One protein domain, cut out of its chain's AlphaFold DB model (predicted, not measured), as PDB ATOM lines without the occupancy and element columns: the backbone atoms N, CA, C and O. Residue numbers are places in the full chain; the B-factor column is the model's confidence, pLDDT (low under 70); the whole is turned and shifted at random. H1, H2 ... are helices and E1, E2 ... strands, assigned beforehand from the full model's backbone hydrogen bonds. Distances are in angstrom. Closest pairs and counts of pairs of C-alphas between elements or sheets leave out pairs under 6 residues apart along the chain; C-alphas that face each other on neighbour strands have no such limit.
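AT A GLANCE: This is residues 2 to 139 of the 246 residues of an uncharacterized protein of Wolfiporia cocos (strain MD-104) (UniProt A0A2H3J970). One very long helix, H1, runs out of a small head as an arm: its residues 2 to 36 stick out, while its last turns pack beside a two-stranded sheet, E1 and E2. The head also holds the short helices H2 and H3, long loops, and H4 at the far end, whose residues 134 to 138 stick out with Leu 139. The 138 printed residues hold, in order, H1, H2, E1, H3, E2 and H4; the sheet is antiparallel and the class mostly helix. The whole is extended, with a radius of gyration of the C-alphas of 27.8 A and spans of 101 by 33 by 24 A, the arm making the length.

IN THESE COORDINATES: H1, residues 2 to 59, runs 86.8 A from C-alpha 2 at (80.616, 40.077, 41.814). H2 is residues 72 to 80, E1 82 to 85, H3 101 to 112 with 16.6 A, and E2 117 to 120. H4, residues 123 to 138, runs 23.2 A to C-alpha 138 at (32.836, -43.763, 19.643).

HOW THE PARTS SIT: H1 touches H3 with residues 41 to 48 alone, closest at the C-alphas of Val 41 and Cys 101, 6.1 A. They run the same way at a steep tilt of 37 degrees, only just past shallow. The closest C-alphas of H1 and E2, Leu 56 and Phe 118, are 6.2 A apart. E1 and E2 are antiparallel, with N 83 and O 119 within hydrogen-bond range at 2.9 A. H2 and E1 come closest at the C-alphas of Thr 77 and Ile 83, 6.0 A. H2 and H4 are near each other; H1 and H4 are apart. Every O i to N i+4 pair is within hydrogen-bond range in H3, against 51 of 54 in H1, 3 of 5 in H2 and 8 of 12 in H4.

THE WHOLE: The C-alphas of Gln 2 and Glu 124, the two farthest apart, are 101.1 A apart. The printed part has no cut. The links H1 to H2 and E1 to H3 are long. Residues 26 to 35 and 135 to 139 have pLDDT under 70.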
ATOM      1  N   GLN A   2      82.027  40.242  42.208       80.12
ATOM      2  CA  GLN A   2      80.616  40.077  41.814       80.12
ATOM      3  C   GLN A   2      80.417  39.393  40.440       80.12
ATOM      4  O   GLN A   2      79.510  38.579  40.288       80.12
ATOM      5  N   GLN A   3      81.308  39.631  39.470       80.81
ATOM      6  CA  GLN A   3      81.189  39.057  38.119       80.81
ATOM      7  C   GLN A   3      81.333  37.525  38.081       80.81
ATOM      8  O   GLN A   3      80.661  36.845  37.307       80.81
ATOM      9  N   THR A   4      82.184  36.956  38.938       85.12
ATOM     10  CA  THR A   4      82.393  35.505  39.024       85.12
ATOM     11  C   THR A   4      81.169  34.779  39.579       85.12
ATOM     12  O   THR A   4      80.851  33.688  39.109       85.12
ATOM     13  N   PHE A   5      80.441  35.397  40.514       80.69
ATOM     14  CA  PHE A   5      79.226  34.820  41.093       80.69
ATOM     15  C   PHE A   5      78.077  34.742  40.072       80.69
ATOM     16  O   PHE A   5      77.423  33.706  39.955       80.69
ATOM     17  N   LEU A   6      77.883  35.789  39.260       82.94
ATOM     18  CA  LEU A   6      76.855  35.803  38.209       82.94
ATOM     19  C   LEU A   6      77.133  34.771  37.103       82.94
ATOM     20  O   LEU A   6      76.215  34.080  36.654       82.94
ATOM     21  N   ASN A   7      78.399  34.595  36.717       83.06
ATOM     22  CA  ASN A   7      78.794  33.586  35.732       83.06
ATOM     23  C   ASN A   7      78.586  32.150  36.239       83.06
ATOM     24  O   ASN A   7      78.190  31.274  35.465       83.06
ATOM     25  N   LEU A   8      78.818  31.902  37.532       83.50
ATOM     26  CA  LEU A   8      78.606  30.586  38.138       83.50
ATOM     27  C   LEU A   8      77.112  30.240  38.224       83.50
ATOM     28  O   LEU A   8      76.710  29.130  37.871       83.50
ATOM     29  N   LEU A   9      76.280  31.215  38.602       82.19
ATOM     30  CA  LEU A   9      74.829  31.040  38.681       82.19
ATOM     31  C   LEU A   9      74.201  30.795  37.298       82.19
ATOM     32  O   LEU A   9      73.288  29.979  37.170       82.19
ATOM     33  N   SER A  10      74.714  31.454  36.254       84.19
ATOM     34  CA  SER A  10      74.265  31.256  34.868       84.19
ATOM     35  C   SER A  10      74.606  29.857  34.344       84.19
ATOM     36  O   SER A  10      73.735  29.158  33.820       84.19
ATOM     37  N   LYS A  11      75.841  29.384  34.574       85.19
ATOM     38  CA  LYS A  11      76.258  28.026  34.180       85.19
ATOM     39  C   LYS A  11      75.412  26.944  34.848       85.19
ATOM     40  O   LYS A  11      74.980  26.015  34.173       85.19
ATOM     41  N   HIS A  12      75.123  27.090  36.140       87.00
ATOM     42  CA  HIS A  12      74.315  26.112  36.866       87.00
ATOM     43  C   HIS A  12      72.858  26.076  36.371       87.00
ATOM     44  O   HIS A  12      72.279  25.002  36.209       87.00
ATOM     45  N   LYS A  13      72.265  27.241  36.065       86.38
ATOM     46  CA  LYS A  13      70.913  27.313  35.486       86.38
ATOM     47  C   LYS A  13      70.839  26.657  34.105       86.38
ATOM     48  O   LYS A  13      69.886  25.932  33.837       86.38
ATOM     49  N   LEU A  14      71.851  26.862  33.261       87.00
ATOM     50  CA  LEU A  14      71.919  26.238  31.938       87.00
ATOM     51  C   LEU A  14      72.072  24.715  32.024       87.00
ATOM     52  O   LEU A  14      71.385  24.001  31.301       87.00
ATOM     53  N   GLN A  15      72.896  24.208  32.946       86.88
ATOM     54  CA  GLN A  15      73.040  22.762  33.154       86.88
ATOM     55  C   GLN A  15      71.745  22.105  33.647       86.88
ATOM     56  O   GLN A  15      71.391  21.022  33.183       86.88
ATOM     57  N   MET A  16      71.009  22.766  34.544       84.44
ATOM     58  CA  MET A  16      69.703  22.288  35.007       84.44
ATOM     59  C   MET A  16      68.669  22.229  33.880       84.44
ATOM     60  O   MET A  16      67.943  21.245  33.771       84.44
ATOM     61  N   LEU A  17      68.615  23.255  33.024       84.25
ATOM     62  CA  LEU A  17      67.693  23.278  31.888       84.25
ATOM     63  C   LEU A  17      68.036  22.196  30.859       84.25
ATOM     64  O   LEU A  17      67.144  21.492  30.401       84.25
ATOM     65  N   ASP A  18      69.317  22.012  30.549       86.50
ATOM     66  CA  ASP A  18      69.797  20.970  29.636       86.50
ATOM     67  C   ASP A  18      69.486  19.556  30.167       86.50
ATOM     68  O   ASP A  18      69.011  18.686  29.435       86.50
ATOM     69  N   TYR A  19      69.656  19.325  31.473       84.62
ATOM     70  CA  TYR A  19      69.279  18.060  32.107       84.62
ATOM     71  C   TYR A  19      67.759  17.824  32.099       84.62
ATOM     72  O   TYR A  19      67.311  16.725  31.763       84.62
ATOM     73  N   ALA A  20      66.958  18.848  32.408       87.44
ATOM     74  CA  ALA A  20      65.498  18.759  32.385       87.44
ATOM     75  C   ALA A  20      64.966  18.467  30.972       87.44
ATOM     76  O   ALA A  20      64.119  17.589  30.801       87.44
ATOM     77  N   TRP A  21      65.511  19.133  29.951       83.56
ATOM     78  CA  TRP A  21      65.159  18.885  28.553       83.56
ATOM     79  C   TRP A  21      65.543  17.480  28.095       83.56
ATOM     80  O   TRP A  21      64.707  16.794  27.504       83.56
ATOM     81  N   ARG A  22      66.753  17.003  28.424       81.81
ATOM     82  CA  ARG A  22      67.153  15.616  28.135       81.81
ATOM     83  C   ARG A  22      66.218  14.608  28.791       81.81
ATOM     84  O   ARG A  22      65.832  13.646  28.139       81.81
ATOM     85  N   HIS A  23      65.806  14.835  30.037       77.25
ATOM     86  CA  HIS A  23      64.892  13.931  30.730       77.25
ATOM     87  C   HIS A  23      63.483  13.925  30.105       77.25
ATOM     88  O   HIS A  23      62.904  12.856  29.927       77.25
ATOM     89  N   ILE A  24      62.950  15.082  29.698       76.81
ATOM     90  CA  ILE A  24      61.646  15.183  29.013       76.81
ATOM     91  C   ILE A  24      61.681  14.490  27.641       76.81
ATOM     92  O   ILE A  24      60.786  13.704  27.330       76.81
ATOM     93  N   LEU A  25      62.734  14.712  26.848       74.94
ATOM     94  CA  LEU A  25      62.924  14.048  25.551       74.94
ATOM     95  C   LEU A  25      63.059  12.525  25.697       74.94
ATOM     96  O   LEU A  25      62.476  11.774  24.916       74.94
ATOM     97  N   TRP A  26      63.777  12.054  26.718       67.12
ATOM     98  CA  TRP A  26      63.981  10.623  26.937       67.12
ATOM     99  C   TRP A  26      62.724   9.908  27.454       67.12
ATOM    100  O   TRP A  26      62.456   8.770  27.062       67.12
ATOM    101  N   GLN A  27      61.912  10.578  28.278       65.31
ATOM    102  CA  GLN A  27      60.624  10.048  28.740       65.31
ATOM    103  C   GLN A  27      59.564  10.043  27.624       65.31
ATOM    104  O   GLN A  27      58.814   9.076  27.497       65.31
ATOM    105  N   GLY A  28      59.539  11.062  26.756       57.16
ATOM    106  CA  GLY A  28      58.640  11.100  25.596       57.16
ATOM    107  C   GLY A  28      58.943  10.012  24.558       57.16
ATOM    108  O   GLY A  28      58.027   9.381  24.030       57.16
ATOM    109  N   PHE A  29      60.225   9.720  24.314       50.03
ATOM    110  CA  PHE A  29      60.641   8.722  23.324       50.03
ATOM    111  C   PHE A  29      60.275   7.282  23.725       50.03
ATOM    112  O   PHE A  29      59.863   6.489  22.880       50.03
ATOM    113  N   LYS A  30      60.345   6.936  25.018       52.97
ATOM    114  CA  LYS A  30      59.977   5.589  25.493       52.97
ATOM    115  C   LYS A  30      58.469   5.319  25.487       52.97
ATOM    116  O   LYS A  30      58.069   4.176  25.279       52.97
ATOM    117  N   VAL A  31      57.633   6.341  25.682       53.34
ATOM    118  CA  VAL A  31      56.168   6.176  25.742       53.34
ATOM    119  C   VAL A  31      55.530   6.123  24.348       53.34
ATOM    120  O   VAL A  31      54.565   5.382  24.160       53.34
ATOM    121  N   CYS A  32      56.076   6.828  23.353       53.53
ATOM    122  CA  CYS A  32      55.516   6.823  21.995       53.53
ATOM    123  C   CYS A  32      55.815   5.535  21.211       53.53
ATOM    124  O   CYS A  32      54.948   5.054  20.488       53.53
ATOM    125  N   VAL A  33      57.002   4.936  21.369       55.59
ATOM    126  CA  VAL A  33      57.395   3.763  20.560       55.59
ATOM    127  C   VAL A  33      56.675   2.482  21.004       55.59
ATOM    128  O   VAL A  33      56.247   1.693  20.167       55.59
ATOM    129  N   VAL A  34      56.480   2.282  22.312       58.81
ATOM    130  CA  VAL A  34      55.825   1.064  22.834       58.81
ATOM    131  C   VAL A  34      54.305   1.101  22.642       58.81
ATOM    132  O   VAL A  34      53.705   0.065  22.356       58.81
ATOM    133  N   ARG A  35      53.673   2.280  22.752       61.59
ATOM    134  CA  ARG A  35      52.232   2.427  22.485       61.59
ATOM    135  C   ARG A  35      51.888   2.119  21.031       61.59
ATOM    136  O   ARG A  35      50.930   1.394  20.788       61.59
ATOM    137  N   ASN A  36      52.734   2.563  20.103       81.94
ATOM    138  CA  ASN A  36      52.539   2.311  18.681       81.94
ATOM    139  C   ASN A  36      52.544   0.809  18.349       81.94
ATOM    140  O   ASN A  36      51.672   0.338  17.633       81.94
ATOM    141  N   TYR A  37      53.448   0.022  18.942       88.31
ATOM    142  CA  TYR A  37      53.508  -1.416  18.657       88.31
ATOM    143  C   TYR A  37      52.257  -2.182  19.115       88.31
ATOM    144  O   TYR A  37      51.748  -3.033  18.388       88.31
ATOM    145  N   VAL A  38      51.742  -1.898  20.318       89.94
ATOM    146  CA  VAL A  38      50.530  -2.576  20.814       89.94
ATOM    147  C   VAL A  38      49.327  -2.225  19.937       89.94
ATOM    148  O   VAL A  38      48.555  -3.115  19.584       89.94
ATOM    149  N   GLU A  39      49.188  -0.955  19.552       91.38
ATOM    150  CA  GLU A  39      48.133  -0.493  18.644       91.38
ATOM    151  C   GLU A  39      48.257  -1.130  17.251       91.38
ATOM    152  O   GLU A  39      47.268  -1.644  16.725       91.38
ATOM    153  N   GLU A  40      49.469  -1.196  16.693       89.75
ATOM    154  CA  GLU A  40      49.754  -1.862  15.417       89.75
ATOM    155  C   GLU A  40      49.385  -3.349  15.454       89.75
ATOM    156  O   GLU A  40      48.716  -3.847  14.548       89.75
ATOM    157  N   VAL A  41      49.764  -4.068  16.516       92.81
ATOM    158  CA  VAL A  41      49.425  -5.490  16.668       92.81
ATOM    159  C   VAL A  41      47.916  -5.682  16.807       92.81
ATOM    160  O   VAL A  41      47.365  -6.610  16.214       92.81
ATOM    161  N   LEU A  42      47.223  -4.822  17.557       95.06
ATOM    162  CA  LEU A  42      45.766  -4.892  17.702       95.06
ATOM    163  C   LEU A  42      45.045  -4.642  16.374       95.06
ATOM    164  O   LEU A  42      44.129  -5.391  16.023       95.06
ATOM    165  N   GLU A  43      45.472  -3.638  15.611       93.62
ATOM    166  CA  GLU A  43      44.906  -3.365  14.293       93.62
ATOM    167  C   GLU A  43      45.209  -4.513  13.319       93.62
ATOM    168  O   GLU A  43      44.312  -4.963  12.603       93.62
ATOM    169  N   LEU A  44      46.414  -5.090  13.363       94.62
ATOM    170  CA  LEU A  44      46.772  -6.250  12.546       94.62
ATOM    171  C   LEU A  44      45.911  -7.480  12.883       94.62
ATOM    172  O   LEU A  44      45.423  -8.158  11.975       94.62
ATOM    173  N   LYS A  45      45.656  -7.745  14.171       96.50
ATOM    174  CA  LYS A  45      44.751  -8.816  14.633       96.50
ATOM    175  C   LYS A  45      43.328  -8.615  14.120       96.50
ATOM    176  O   LYS A  45      42.717  -9.551  13.600       96.50
ATOM    177  N   LYS A  46      42.808  -7.390  14.219       96.69
ATOM    178  CA  LYS A  46      41.474  -7.022  13.723       96.69
ATOM    179  C   LYS A  46      41.368  -7.198  12.207       96.69
ATOM    180  O   LYS A  46      40.414  -7.813  11.729       96.69
ATOM    181  N   GLN A  47      42.353  -6.711  11.454       95.75
ATOM    182  CA  GLN A  47      42.411  -6.878  10.000       95.75
ATOM    183  C   GLN A  47      42.484  -8.352   9.603       95.75
ATOM    184  O   GLN A  47      41.791  -8.776   8.678       95.75
ATOM    185  N   MET A  48      43.265  -9.154  10.331       97.19
ATOM    186  CA  MET A  48      43.350 -10.594  10.109       97.19
ATOM    187  C   MET A  48      42.004 -11.284  10.326       97.19
ATOM    188  O   MET A  48      41.551 -12.030   9.459       97.19
ATOM    189  N   ALA A  49      41.333 -11.015  11.448       97.69
ATOM    190  CA  ALA A  49      40.029 -11.599  11.746       97.69
ATOM    191  C   ALA A  49      38.994 -11.261  10.658       97.69
ATOM    192  O   ALA A  49      38.253 -12.139  10.206       97.69
ATOM    193  N   ALA A  50      38.990 -10.011  10.180       97.44
ATOM    194  CA  ALA A  50      38.137  -9.581   9.076       97.44
ATOM    195  C   ALA A  50      38.474 -10.309   7.760       97.44
ATOM    196  O   ALA A  50      37.568 -10.760   7.056       97.44
ATOM    197  N   LEU A  51      39.763 -10.472   7.442       97.31
ATOM    198  CA  LEU A  51      40.230 -11.165   6.237       97.31
ATOM    199  C   LEU A  51      39.840 -12.651   6.236       97.31
ATOM    200  O   LEU A  51      39.348 -13.152   5.222       97.31
ATOM    201  N   ILE A  52      40.031 -13.339   7.363       97.75
ATOM    202  CA  ILE A  52      39.666 -14.751   7.545       97.75
ATOM    203  C   ILE A  52      38.159 -14.922   7.342       97.75
ATOM    204  O   ILE A  52      37.737 -15.724   6.508       97.75
ATOM    205  N   LEU A  53      37.339 -14.121   8.030       98.12
ATOM    206  CA  LEU A  53      35.882 -14.195   7.906       98.12
ATOM    207  C   LEU A  53      35.406 -13.873   6.482       98.12
ATOM    208  O   LEU A  53      34.476 -14.508   5.980       98.12
ATOM    209  N   HIS A  54      36.042 -12.908   5.814       97.94
ATOM    210  CA  HIS A  54      35.739 -12.569   4.428       97.94
ATOM    211  C   HIS A  54      36.039 -13.737   3.477       97.94
ATOM    212  O   HIS A  54      35.182 -14.112   2.675       97.94
ATOM    213  N   LYS A  55      37.220 -14.362   3.584       98.00
ATOM    214  CA  LYS A  55      37.587 -15.518   2.747       98.00
ATOM    215  C   LYS A  55      36.733 -16.752   3.040       98.00
ATOM    216  O   LYS A  55      36.389 -17.474   2.101       98.00
ATOM    217  N   LEU A  56      36.340 -16.965   4.298       98.12
ATOM    218  CA  LEU A  56      35.396 -18.022   4.658       98.12
ATOM    219  C   LEU A  56      34.052 -17.797   3.959       98.12
ATOM    220  O   LEU A  56      33.574 -18.681   3.258       98.12
ATOM    221  N   ASN A  57      33.473 -16.600   4.097       98.12
ATOM    222  CA  ASN A  57      32.195 -16.251   3.472       98.12
ATOM    223  C   ASN A  57      32.236 -16.333   1.943       98.12
ATOM    224  O   ASN A  57      31.242 -16.700   1.331       98.12
ATOM    225  N   LYS A  58      33.379 -16.020   1.326       98.00
ATOM    226  CA  LYS A  58      33.572 -16.167  -0.121       98.00
ATOM    227  C   LYS A  58      33.520 -17.630  -0.577       98.00
ATOM    228  O   LYS A  58      33.103 -17.902  -1.697       98.00
ATOM    229  N   THR A  59      33.968 -18.550   0.271       98.19
ATOM    230  CA  THR A  59      34.027 -19.991  -0.027       98.19
ATOM    231  C   THR A  59      32.729 -20.699   0.367       98.19
ATOM    232  O   THR A  59      32.314 -21.670  -0.263       98.19
ATOM    233  N   ALA A  60      32.064 -20.206   1.410       97.31
ATOM    234  CA  ALA A  60      30.805 -20.740   1.888       97.31
ATOM    235  C   ALA A  60      29.650 -20.414   0.935       97.31
ATOM    236  O   ALA A  60      29.491 -19.292   0.467       97.31
ATOM    237  N   LYS A  61      28.757 -21.389   0.729       95.44
ATOM    238  CA  LYS A  61      27.486 -21.177   0.008       95.44
ATOM    239  C   LYS A  61      26.488 -20.319   0.795       95.44
ATOM    240  O   LYS A  61      25.446 -19.938   0.273       95.44
ATOM    241  N   THR A  62      26.764 -20.061   2.070       96.88
ATOM    242  CA  THR A  62      25.875 -19.361   2.998       96.88
ATOM    243  C   THR A  62      26.682 -18.372   3.822       96.88
ATOM    244  O   THR A  62      27.825 -18.649   4.180       96.88
ATOM    245  N   LYS A  63      26.069 -17.236   4.162       97.38
ATOM    246  CA  LYS A  63      26.694 -16.225   5.014       97.38
ATOM    247  C   LYS A  63      26.919 -16.774   6.427       97.38
ATOM    248  O   LYS A  63      25.972 -17.154   7.114       97.38
ATOM    249  N   VAL A  64      28.173 -16.786   6.860       97.69
ATOM    250  CA  VAL A  64      28.609 -17.132   8.213       97.69
ATOM    251  C   VAL A  64      28.730 -15.841   9.022       97.69
ATOM    252  O   VAL A  64      29.435 -14.915   8.620       97.69
ATOM    253  N   ALA A  65      28.014 -15.766  10.147       97.06
ATOM    254  CA  ALA A  65      27.919 -14.548  10.954       97.06
ATOM    255  C   ALA A  65      29.228 -14.206  11.681       97.06
ATOM    256  O   ALA A  65      29.628 -13.045  11.714       97.06
ATOM    257  N   HIS A  66      29.895 -15.211  12.246       97.19
ATOM    258  CA  HIS A  66      31.170 -15.067  12.939       97.19
ATOM    259  C   HIS A  66      32.030 -16.315  12.734       97.19
ATOM    260  O   HIS A  66      31.519 -17.406  12.483       97.19
ATOM    261  N   MET A  67      33.343 -16.143  12.848       97.19
ATOM    262  CA  MET A  67      34.297 -17.240  12.761       97.19
ATOM    263  C   MET A  67      34.352 -17.995  14.094       97.19
ATOM    264  O   MET A  67      34.542 -17.368  15.135       97.19
ATOM    265  N   ILE A  68      34.206 -19.322  14.061       97.75
ATOM    266  CA  ILE A  68      34.355 -20.192  15.236       97.75
ATOM    267  C   ILE A  68      35.668 -20.960  15.075       97.75
ATOM    268  O   ILE A  68      35.807 -21.746  14.142       97.75
ATOM    269  N   TYR A  69      36.629 -20.699  15.963       97.00
ATOM    270  CA  TYR A  69      37.948 -21.348  15.940       97.00
ATOM    271  C   TYR A  69      37.983 -22.615  16.800       97.00
ATOM    272  O   TYR A  69      38.659 -23.579  16.460       97.00
ATOM    273  N   THR A  70      37.219 -22.643  17.894       96.19
ATOM    274  CA  THR A  70      37.108 -23.816  18.764       96.19
ATOM    275  C   THR A  70      36.263 -24.895  18.101       96.19
ATOM    276  O   THR A  70      35.162 -24.626  17.622       96.19
ATOM    277  N   ASN A  71      36.765 -26.133  18.084       94.75
ATOM    278  CA  ASN A  71      36.102 -27.257  17.417       94.75
ATOM    279  C   ASN A  71      35.705 -26.913  15.969       94.75
ATOM    280  O   ASN A  71      34.566 -27.168  15.564       94.75
ATOM    281  N   PHE A  72      36.622 -26.290  15.215       96.50
ATOM    282  CA  PHE A  72      36.399 -25.846  13.835       96.50
ATOM    283  C   PHE A  72      35.752 -26.940  12.973       96.50
ATOM    284  O   PHE A  72      34.773 -26.685  12.271       96.50
ATOM    285  N   ASP A  73      36.219 -28.174  13.125       95.62
ATOM    286  CA  ASP A  73      35.699 -29.361  12.454       95.62
ATOM    287  C   ASP A  73      34.196 -29.576  12.704       95.62
ATOM    288  O   ASP A  73      33.403 -29.739  11.773       95.62
ATOM    289  N   SER A  74      33.759 -29.493  13.958       95.00
ATOM    290  CA  SER A  74      32.354 -29.679  14.338       95.00
ATOM    291  C   SER A  74      31.483 -28.467  14.005       95.00
ATOM    292  O   SER A  74      30.335 -28.617  13.585       95.00
ATOM    293  N   ALA A  75      31.998 -27.252  14.203       96.50
ATOM    294  CA  ALA A  75      31.217 -26.024  14.077       96.50
ATOM    295  C   ALA A  75      31.133 -25.508  12.631       96.50
ATOM    296  O   ALA A  75      30.089 -25.006  12.202       96.50
ATOM    297  N   ILE A  76      32.229 -25.630  11.880       97.38
ATOM    298  CA  ILE A  76      32.374 -25.095  10.527       97.38
ATOM    299  C   ILE A  76      32.397 -26.224   9.499       97.38
ATOM    300  O   ILE A  76      31.548 -26.223   8.601       97.38
ATOM    301  N   THR A  77      33.292 -27.208   9.617       97.25
ATOM    302  CA  THR A  77      33.435 -28.255   8.591       97.25
ATOM    303  C   THR A  77      32.186 -29.124   8.482       97.25
ATOM    304  O   THR A  77      31.653 -29.277   7.385       97.25
ATOM    305  N   ALA A  78      31.616 -29.595   9.591       96.12
ATOM    306  CA  ALA A  78      30.404 -30.416   9.570       96.12
ATOM    307  C   ALA A  78      29.183 -29.685   8.975       96.12
ATOM    308  O   ALA A  78      28.332 -30.310   8.336       96.12
ATOM    309  N   LYS A  79      29.091 -28.363   9.170       96.69
ATOM    310  CA  LYS A  79      27.943 -27.549   8.747       96.69
ATOM    311  C   LYS A  79      28.078 -27.021   7.321       96.69
ATOM    312  O   LYS A  79      27.119 -27.069   6.555       96.69
ATOM    313  N   TYR A  80      29.255 -26.513   6.969       97.94
ATOM    314  CA  TYR A  80      29.499 -25.812   5.706       97.94
ATOM    315  C   TYR A  80      30.357 -26.608   4.721       97.94
ATOM    316  O   TYR A  80      30.463 -26.198   3.567       97.94
ATOM    317  N   ARG A  81      30.918 -27.752   5.141       97.81
ATOM    318  CA  ARG A  81      31.842 -28.596   4.362       97.81
ATOM    319  C   ARG A  81      33.120 -27.862   3.962       97.81
ATOM    320  O   ARG A  81      33.621 -28.057   2.865       97.81
ATOM    321  N   ILE A  82      33.612 -26.978   4.824       98.25
ATOM    322  CA  ILE A  82      34.805 -26.172   4.554       98.25
ATOM    323  C   ILE A  82      35.954 -26.650   5.432       98.25
ATOM    324  O   ILE A  82      35.774 -26.802   6.638       98.25
ATOM    325  N   ILE A  83      37.126 -26.823   4.828       97.69
ATOM    326  CA  ILE A  83      38.396 -27.074   5.515       97.69
ATOM    327  C   ILE A  83      39.377 -25.925   5.267       97.69
ATOM    328  O   ILE A  83      39.189 -25.118   4.351       97.69
ATOM    329  N   VAL A  84      40.415 -25.841   6.097       98.00
ATOM    330  CA  VAL A  84      41.535 -24.910   5.918       98.00
ATOM    331  C   VAL A  84      42.733 -25.695   5.413       98.00
ATOM    332  O   VAL A  84      43.180 -26.631   6.066       98.00
ATOM    333  N   GLU A  85      43.270 -25.300   4.266       97.81
ATOM    334  CA  GLU A  85      44.476 -25.895   3.692       97.81
ATOM    335  C   GLU A  85      45.652 -24.928   3.791       97.81
ATOM    336  O   GLU A  85      45.478 -23.713   3.652       97.81
ATOM    337  N   GLY A  86      46.854 -25.475   3.995       97.25
ATOM    338  CA  GLY A  86      48.100 -24.705   3.994       97.25
ATOM    339  C   GLY A  86      48.229 -23.737   5.169       97.25
ATOM    340  O   GLY A  86      48.762 -22.642   4.999       97.25
ATOM    341  N   TRP A  87      47.694 -24.086   6.341       96.81
ATOM    342  CA  TRP A  87      47.855 -23.281   7.551       96.81
ATOM    343  C   TRP A  87      49.317 -23.338   8.039       96.81
ATOM    344  O   TRP A  87      49.860 -24.436   8.144       96.81
ATOM    345  N   PRO A  88      49.983 -22.196   8.305       95.69
ATOM    346  CA  PRO A  88      51.414 -22.179   8.618       95.69
ATOM    347  C   PRO A  88      51.745 -22.471  10.088       95.69
ATOM    348  O   PRO A  88      52.905 -22.731  10.394       95.69
ATOM    349  N   LEU A  89      50.770 -22.380  10.999       95.19
ATOM    350  CA  LEU A  89      50.975 -22.691  12.418       95.19
ATOM    351  C   LEU A  89      50.605 -24.150  12.698       95.19
ATOM    352  O   LEU A  89      49.878 -24.765  11.925       95.19
ATOM    353  N   THR A  90      51.075 -24.684  13.826       94.69
ATOM    354  CA  THR A  90      50.761 -26.056  14.251       94.69
ATOM    355  C   THR A  90      49.258 -26.268  14.404       94.69
ATOM    356  O   THR A  90      48.721 -27.237  13.878       94.69
ATOM    357  N   ASP A  91      48.584 -25.316  15.057       94.75
ATOM    358  CA  ASP A  91      47.158 -25.390  15.353       94.75
ATOM    359  C   ASP A  91      46.392 -24.220  14.731       94.75
ATOM    360  O   ASP A  91      46.873 -23.081  14.629       94.75
ATOM    361  N   PHE A  92      45.153 -24.502  14.334       96.12
ATOM    362  CA  PHE A  92      44.231 -23.490  13.844       96.12
ATOM    363  C   PHE A  92      43.645 -22.690  15.016       96.12
ATOM    364  O   PHE A  92      42.828 -23.198  15.781       96.12
ATOM    365  N   CYS A  93      44.063 -21.431  15.163       97.25
ATOM    366  CA  CYS A  93      43.749 -20.593  16.322       97.25
ATOM    367  C   CYS A  93      43.150 -19.230  15.942       97.25
ATOM    368  O   CYS A  93      43.207 -18.787  14.790       97.25
ATOM    369  N   CYS A  94      42.557 -18.554  16.934       97.19
ATOM    370  CA  CYS A  94      42.046 -17.200  16.768       97.19
ATOM    371  C   CYS A  94      43.214 -16.210  16.592       97.19
ATOM    372  O   CYS A  94      44.187 -16.291  17.341       97.19
ATOM    373  N   PRO A  95      43.124 -15.209  15.693       96.62
ATOM    374  CA  PRO A  95      44.154 -14.176  15.554       96.62
ATOM    375  C   PRO A  95      44.480 -13.445  16.863       96.62
ATOM    376  O   PRO A  95      45.600 -12.969  17.040       96.62
ATOM    377  N   SER A  96      43.520 -13.356  17.788       96.19
ATOM    378  CA  SER A  96      43.737 -12.771  19.114       96.19
ATOM    379  C   SER A  96      44.709 -13.576  19.976       96.19
ATOM    380  O   SER A  96      45.444 -12.960  20.750       96.19
ATOM    381  N   ASP A  97      44.764 -14.896  19.793       96.94
ATOM    382  CA  ASP A  97      45.610 -15.817  20.561       96.94
ATOM    383  C   ASP A  97      47.040 -15.887  20.005       96.94
ATOM    384  O   ASP A  97      47.961 -16.314  20.698       96.94
ATOM    385  N   VAL A  98      47.259 -15.405  18.776       96.56
ATOM    386  CA  VAL A  98      48.599 -15.298  18.186       96.56
ATOM    387  C   VAL A  98      49.391 -14.221  18.934       96.56
ATOM    388  O   VAL A  98      49.032 -13.035  18.936       96.56
ATOM    389  N   GLY A  99      50.459 -14.639  19.614       92.25
ATOM    390  CA  GLY A  99      51.270 -13.774  20.475       92.25
ATOM    391  C   GLY A  99      52.309 -12.940  19.722       92.25
ATOM    392  O   GLY A  99      52.688 -11.867  20.192       92.25
ATOM    393  N   SER A 100      52.755 -13.397  18.549       93.75
ATOM    394  CA  SER A 100      53.826 -12.753  17.786       93.75
ATOM    395  C   SER A 100      53.301 -11.922  16.612       93.75
ATOM    396  O   SER A 100      52.527 -12.399  15.781       93.75
ATOM    397  N   CYS A 101      53.787 -10.682  16.480       93.50
ATOM    398  CA  CYS A 101      53.501  -9.836  15.315       93.50
ATOM    399  C   CYS A 101      54.004 -10.476  14.008       93.50
ATOM    400  O   CYS A 101      53.305 -10.460  12.996       93.50
ATOM    401  N   ASN A 102      55.172 -11.127  14.044       92.94
ATOM    402  CA  ASN A 102      55.721 -11.807  12.870       92.94
ATOM    403  C   ASN A 102      54.814 -12.948  12.390       92.94
ATOM    404  O   ASN A 102      54.606 -13.087  11.187       92.94
ATOM    405  N   GLU A 103      54.232 -13.728  13.304       95.81
ATOM    406  CA  GLU A 103      53.299 -14.807  12.947       95.81
ATOM    407  C   GLU A 103      52.035 -14.254  12.275       95.81
ATOM    408  O   GLU A 103      51.588 -14.788  11.259       95.81
ATOM    409  N   LEU A 104      51.500 -13.131  12.772       96.31
ATOM    410  CA  LEU A 104      50.369 -12.438  12.143       96.31
ATOM    411  C   LEU A 104      50.708 -11.922  10.737       96.31
ATOM    412  O   LEU A 104      49.892 -12.045   9.824       96.31
ATOM    413  N   LEU A 105      51.905 -11.365  10.530       94.56
ATOM    414  CA  LEU A 105      52.342 -10.907   9.208       94.56
ATOM    415  C   LEU A 105      52.489 -12.072   8.223       94.56
ATOM    416  O   LEU A 105      52.009 -11.978   7.089       94.56
ATOM    417  N   VAL A 106      53.082 -13.186   8.664       96.25
ATOM    418  CA  VAL A 106      53.206 -14.411   7.861       96.25
ATOM    419  C   VAL A 106      51.826 -14.941   7.486       96.25
ATOM    420  O   VAL A 106      51.560 -15.140   6.301       96.25
ATOM    421  N   LEU A 107      50.908 -15.079   8.447       96.56
ATOM    422  CA  LEU A 107      49.525 -15.486   8.183       96.56
ATOM    423  C   LEU A 107      48.837 -14.562   7.167       96.56
ATOM    424  O   LEU A 107      48.165 -15.034   6.248       96.56
ATOM    425  N   SER A 108      49.048 -13.246   7.281       95.19
ATOM    426  CA  SER A 108      48.450 -12.249   6.384       95.19
ATOM    427  C   SER A 108      48.923 -12.484   4.957       95.19
ATOM    428  O   SER A 108      48.130 -12.526   4.013       95.19
ATOM    429  N   HIS A 109      50.231 -12.685   4.805       95.69
ATOM    430  CA  HIS A 109      50.862 -12.952   3.527       95.69
ATOM    431  C   HIS A 109      50.416 -14.295   2.932       95.69
ATOM    432  O   HIS A 109      50.105 -14.360   1.744       95.69
ATOM    433  N   MET A 110      50.306 -15.354   3.738       97.50
ATOM    434  CA  MET A 110      49.852 -16.672   3.279       97.50
ATOM    435  C   MET A 110      48.412 -16.644   2.759       97.50
ATOM    436  O   MET A 110      48.126 -17.219   1.708       97.50
ATOM    437  N   PHE A 111      47.512 -15.904   3.413       96.44
ATOM    438  CA  PHE A 111      46.161 -15.695   2.893       96.44
ATOM    439  C   PHE A 111      46.133 -14.825   1.633       96.44
ATOM    440  O   PHE A 111      45.337 -15.089   0.727       96.44
ATOM    441  N   LYS A 112      46.968 -13.781   1.547       93.56
ATOM    442  CA  LYS A 112      47.051 -12.908   0.360       93.56
ATOM    443  C   LYS A 112      47.581 -13.658  -0.863       93.56
ATOM    444  O   LYS A 112      47.003 -13.542  -1.937       93.56
ATOM    445  N   THR A 113      48.609 -14.481  -0.676       96.81
ATOM    446  CA  THR A 113      49.202 -15.338  -1.719       96.81
ATOM    447  C   THR A 113      48.385 -16.591  -2.026       96.81
ATOM    448  O   THR A 113      48.705 -17.311  -2.962       96.81
ATOM    449  N   SER A 114      47.304 -16.841  -1.280       95.94
ATOM    450  CA  SER A 114      46.466 -18.046  -1.396       95.94
ATOM    451  C   SER A 114      47.195 -19.361  -1.090       95.94
ATOM    452  O   SER A 114      46.703 -20.430  -1.451       95.94
ATOM    453  N   THR A 115      48.328 -19.284  -0.384       97.75
ATOM    454  CA  THR A 115      49.009 -20.459   0.181       97.75
ATOM    455  C   THR A 115      48.129 -21.093   1.254       97.75
ATOM    456  O   THR A 115      47.866 -22.291   1.209       97.75
ATOM    457  N   THR A 116      47.588 -20.259   2.149       98.31
ATOM    458  CA  THR A 116      46.507 -20.644   3.059       98.31
ATOM    459  C   THR A 116      45.168 -20.271   2.438       98.31
ATOM    460  O   THR A 116      44.945 -19.113   2.056       98.31
ATOM    461  N   ARG A 117      44.244 -21.229   2.353       98.19
ATOM    462  CA  ARG A 117      42.902 -20.984   1.810       98.19
ATOM    463  C   ARG A 117      41.845 -21.861   2.464       98.19
ATOM    464  O   ARG A 117      42.136 -22.923   3.002       98.19
ATOM    465  N   PHE A 118      40.608 -21.393   2.373       98.44
ATOM    466  CA  PHE A 118      39.441 -22.211   2.657       98.44
ATOM    467  C   PHE A 118      39.092 -23.016   1.407       98.44
ATOM    468  O   PHE A 118      39.001 -22.445   0.319       98.44
ATOM    469  N   CYS A 119      38.882 -24.316   1.577       98.25
ATOM    470  CA  CYS A 119      38.466 -25.221   0.514       98.25
ATOM    471  C   CYS A 119      37.104 -25.809   0.854       98.25
ATOM    472  O   CYS A 119      36.879 -26.282   1.968       98.25
ATOM    473  N   LEU A 120      36.186 -25.752  -0.108       98.31
ATOM    474  CA  LEU A 120      34.901 -26.424  -0.007       98.31
ATOM    475  C   LEU A 120      35.080 -27.881  -0.443       98.31
ATOM    476  O   LEU A 120      35.421 -28.131  -1.595       98.31
ATOM    477  N   LEU A 121      34.799 -28.814   0.459       97.88
ATOM    478  CA  LEU A 121      34.827 -30.241   0.180       97.88
ATOM    479  C   LEU A 121      33.696 -30.632  -0.778       97.88
ATOM    480  O   LEU A 121      32.536 -30.225  -0.612       97.88
ATOM    481  N   SER A 122      34.031 -31.486  -1.741       97.94
ATOM    482  CA  SER A 122      33.053 -32.218  -2.546       97.94
ATOM    483  C   SER A 122      32.198 -33.150  -1.676       97.94
ATOM    484  O   SER A 122      32.475 -33.389  -0.496       97.94
ATOM    485  N   SER A 123      31.107 -33.674  -2.237       97.50
ATOM    486  CA  SER A 123      30.230 -34.597  -1.502       97.50
ATOM    487  C   SER A 123      30.964 -35.885  -1.118       97.50
ATOM    488  O   SER A 123      30.737 -36.423  -0.036       97.50
ATOM    489  N   GLU A 124      31.863 -36.343  -1.984       97.94
ATOM    490  CA  GLU A 124      32.684 -37.536  -1.831       97.94
ATOM    491  C   GLU A 124      33.754 -37.330  -0.753       97.94
ATOM    492  O   GLU A 124      33.873 -38.152   0.155       97.94
ATOM    493  N   GLU A 125      34.486 -36.214  -0.802       97.69
ATOM    494  CA  GLU A 125      35.491 -35.873   0.215       97.69
ATOM    495  C   GLU A 125      34.847 -35.650   1.581       97.69
ATOM    496  O   GLU A 125      35.340 -36.146   2.589       97.69
ATOM    497  N   PHE A 126      33.701 -34.969   1.626       97.50
ATOM    498  CA  PHE A 126      32.982 -34.751   2.876       97.50
ATOM    499  C   PHE A 126      32.462 -36.058   3.489       97.50
ATOM    500  O   PHE A 126      32.411 -36.190   4.712       97.50
ATOM    501  N   LYS A 127      32.080 -37.034   2.656       97.06
ATOM    502  CA  LYS A 127      31.707 -38.371   3.127       97.06
ATOM    503  C   LYS A 127      32.904 -39.079   3.768       97.06
ATOM    504  O   LYS A 127      32.751 -39.583   4.875       97.06
ATOM    505  N   ARG A 128      34.080 -39.050   3.128       96.12
ATOM    506  CA  ARG A 128      35.318 -39.622   3.693       96.12
ATOM    507  C   ARG A 128      35.715 -38.944   4.999       96.12
ATOM    508  O   ARG A 128      35.906 -39.618   6.000       96.12
ATOM    509  N   TRP A 129      35.712 -37.612   5.015       95.25
ATOM    510  CA  TRP A 129      35.990 -36.829   6.217       95.25
ATOM    511  C   TRP A 129      35.061 -37.215   7.381       95.25
ATOM    512  O   TRP A 129      35.514 -37.405   8.505       95.25
ATOM    513  N   LYS A 130      33.761 -37.425   7.123       94.44
ATOM    514  CA  LYS A 130      32.828 -37.920   8.150       94.44
ATOM    515  C   LYS A 130      33.180 -39.319   8.650       94.44
ATOM    516  O   LYS A 130      33.098 -39.559   9.849       94.44
ATOM    517  N   GLU A 131      33.512 -40.238   7.748       94.06
ATOM    518  CA  GLU A 131      33.886 -41.613   8.098       94.06
ATOM    519  C   GLU A 131      35.167 -41.659   8.942       94.06
ATOM    520  O   GLU A 131      35.271 -42.508   9.819       94.06
ATOM    521  N   GLU A 132      36.091 -40.718   8.746       90.75
ATOM    522  CA  GLU A 132      37.329 -40.584   9.528       90.75
ATOM    523  C   GLU A 132      37.109 -39.887  10.882       90.75
ATOM    524  O   GLU A 132      37.699 -40.284  11.887       90.75
ATOM    525  N   CYS A 133      36.221 -38.890  10.950       87.50
ATOM    526  CA  CYS A 133      35.918 -38.185  12.201       87.50
ATOM    527  C   CYS A 133      35.021 -38.986  13.168       87.50
ATOM    528  O   CYS A 133      35.118 -38.809  14.382       87.50
ATOM    529  N   LEU A 134      34.141 -39.863  12.669       73.94
ATOM    530  CA  LEU A 134      33.216 -40.663  13.488       73.94
ATOM    531  C   LEU A 134      33.868 -41.690  14.444       73.94
ATOM    532  O   LEU A 134      33.425 -41.759  15.595       73.94
ATOM    533  N   PRO A 135      34.879 -42.492  14.052       61.09
ATOM    534  CA  PRO A 135      35.420 -43.541  14.918       61.09
ATOM    535  C   PRO A 135      36.076 -42.992  16.188       61.09
ATOM    536  O   PRO A 135      36.030 -43.650  17.224       61.09
ATOM    537  N   VAL A 136      36.604 -41.766  16.167       58.44
ATOM    538  CA  VAL A 136      37.245 -41.159  17.346       58.44
ATOM    539  C   VAL A 136      36.227 -40.836  18.448       58.44
ATOM    540  O   VAL A 136      36.525 -41.006  19.627       58.44
ATOM    541  N   ALA A 137      35.003 -40.440  18.088       59.34
ATOM    542  CA  ALA A 137      33.966 -40.104  19.065       59.34
ATOM    543  C   ALA A 137      33.328 -41.338  19.733       59.34
ATOM    544  O   ALA A 137      32.749 -41.211  20.809       59.34
ATOM    545  N   MET A 138      33.429 -42.524  19.118       60.47
ATOM    546  CA  MET A 138      32.836 -43.763  19.643       60.47
ATOM    547  C   MET A 138      33.840 -44.738  20.278       60.47
ATOM    548  O   MET A 138      33.414 -45.627  21.010       60.47
ATOM    549  N   LEU A 139      35.153 -44.573  20.069       60.16
ATOM    550  CA  LEU A 139      36.171 -45.478  20.629       60.16
ATOM    551  C   LEU A 139      36.611 -45.133  22.071       60.16
ATOM    552  O   LEU A 139      37.428 -45.846  22.647       60.16
TER     553      LEU A 139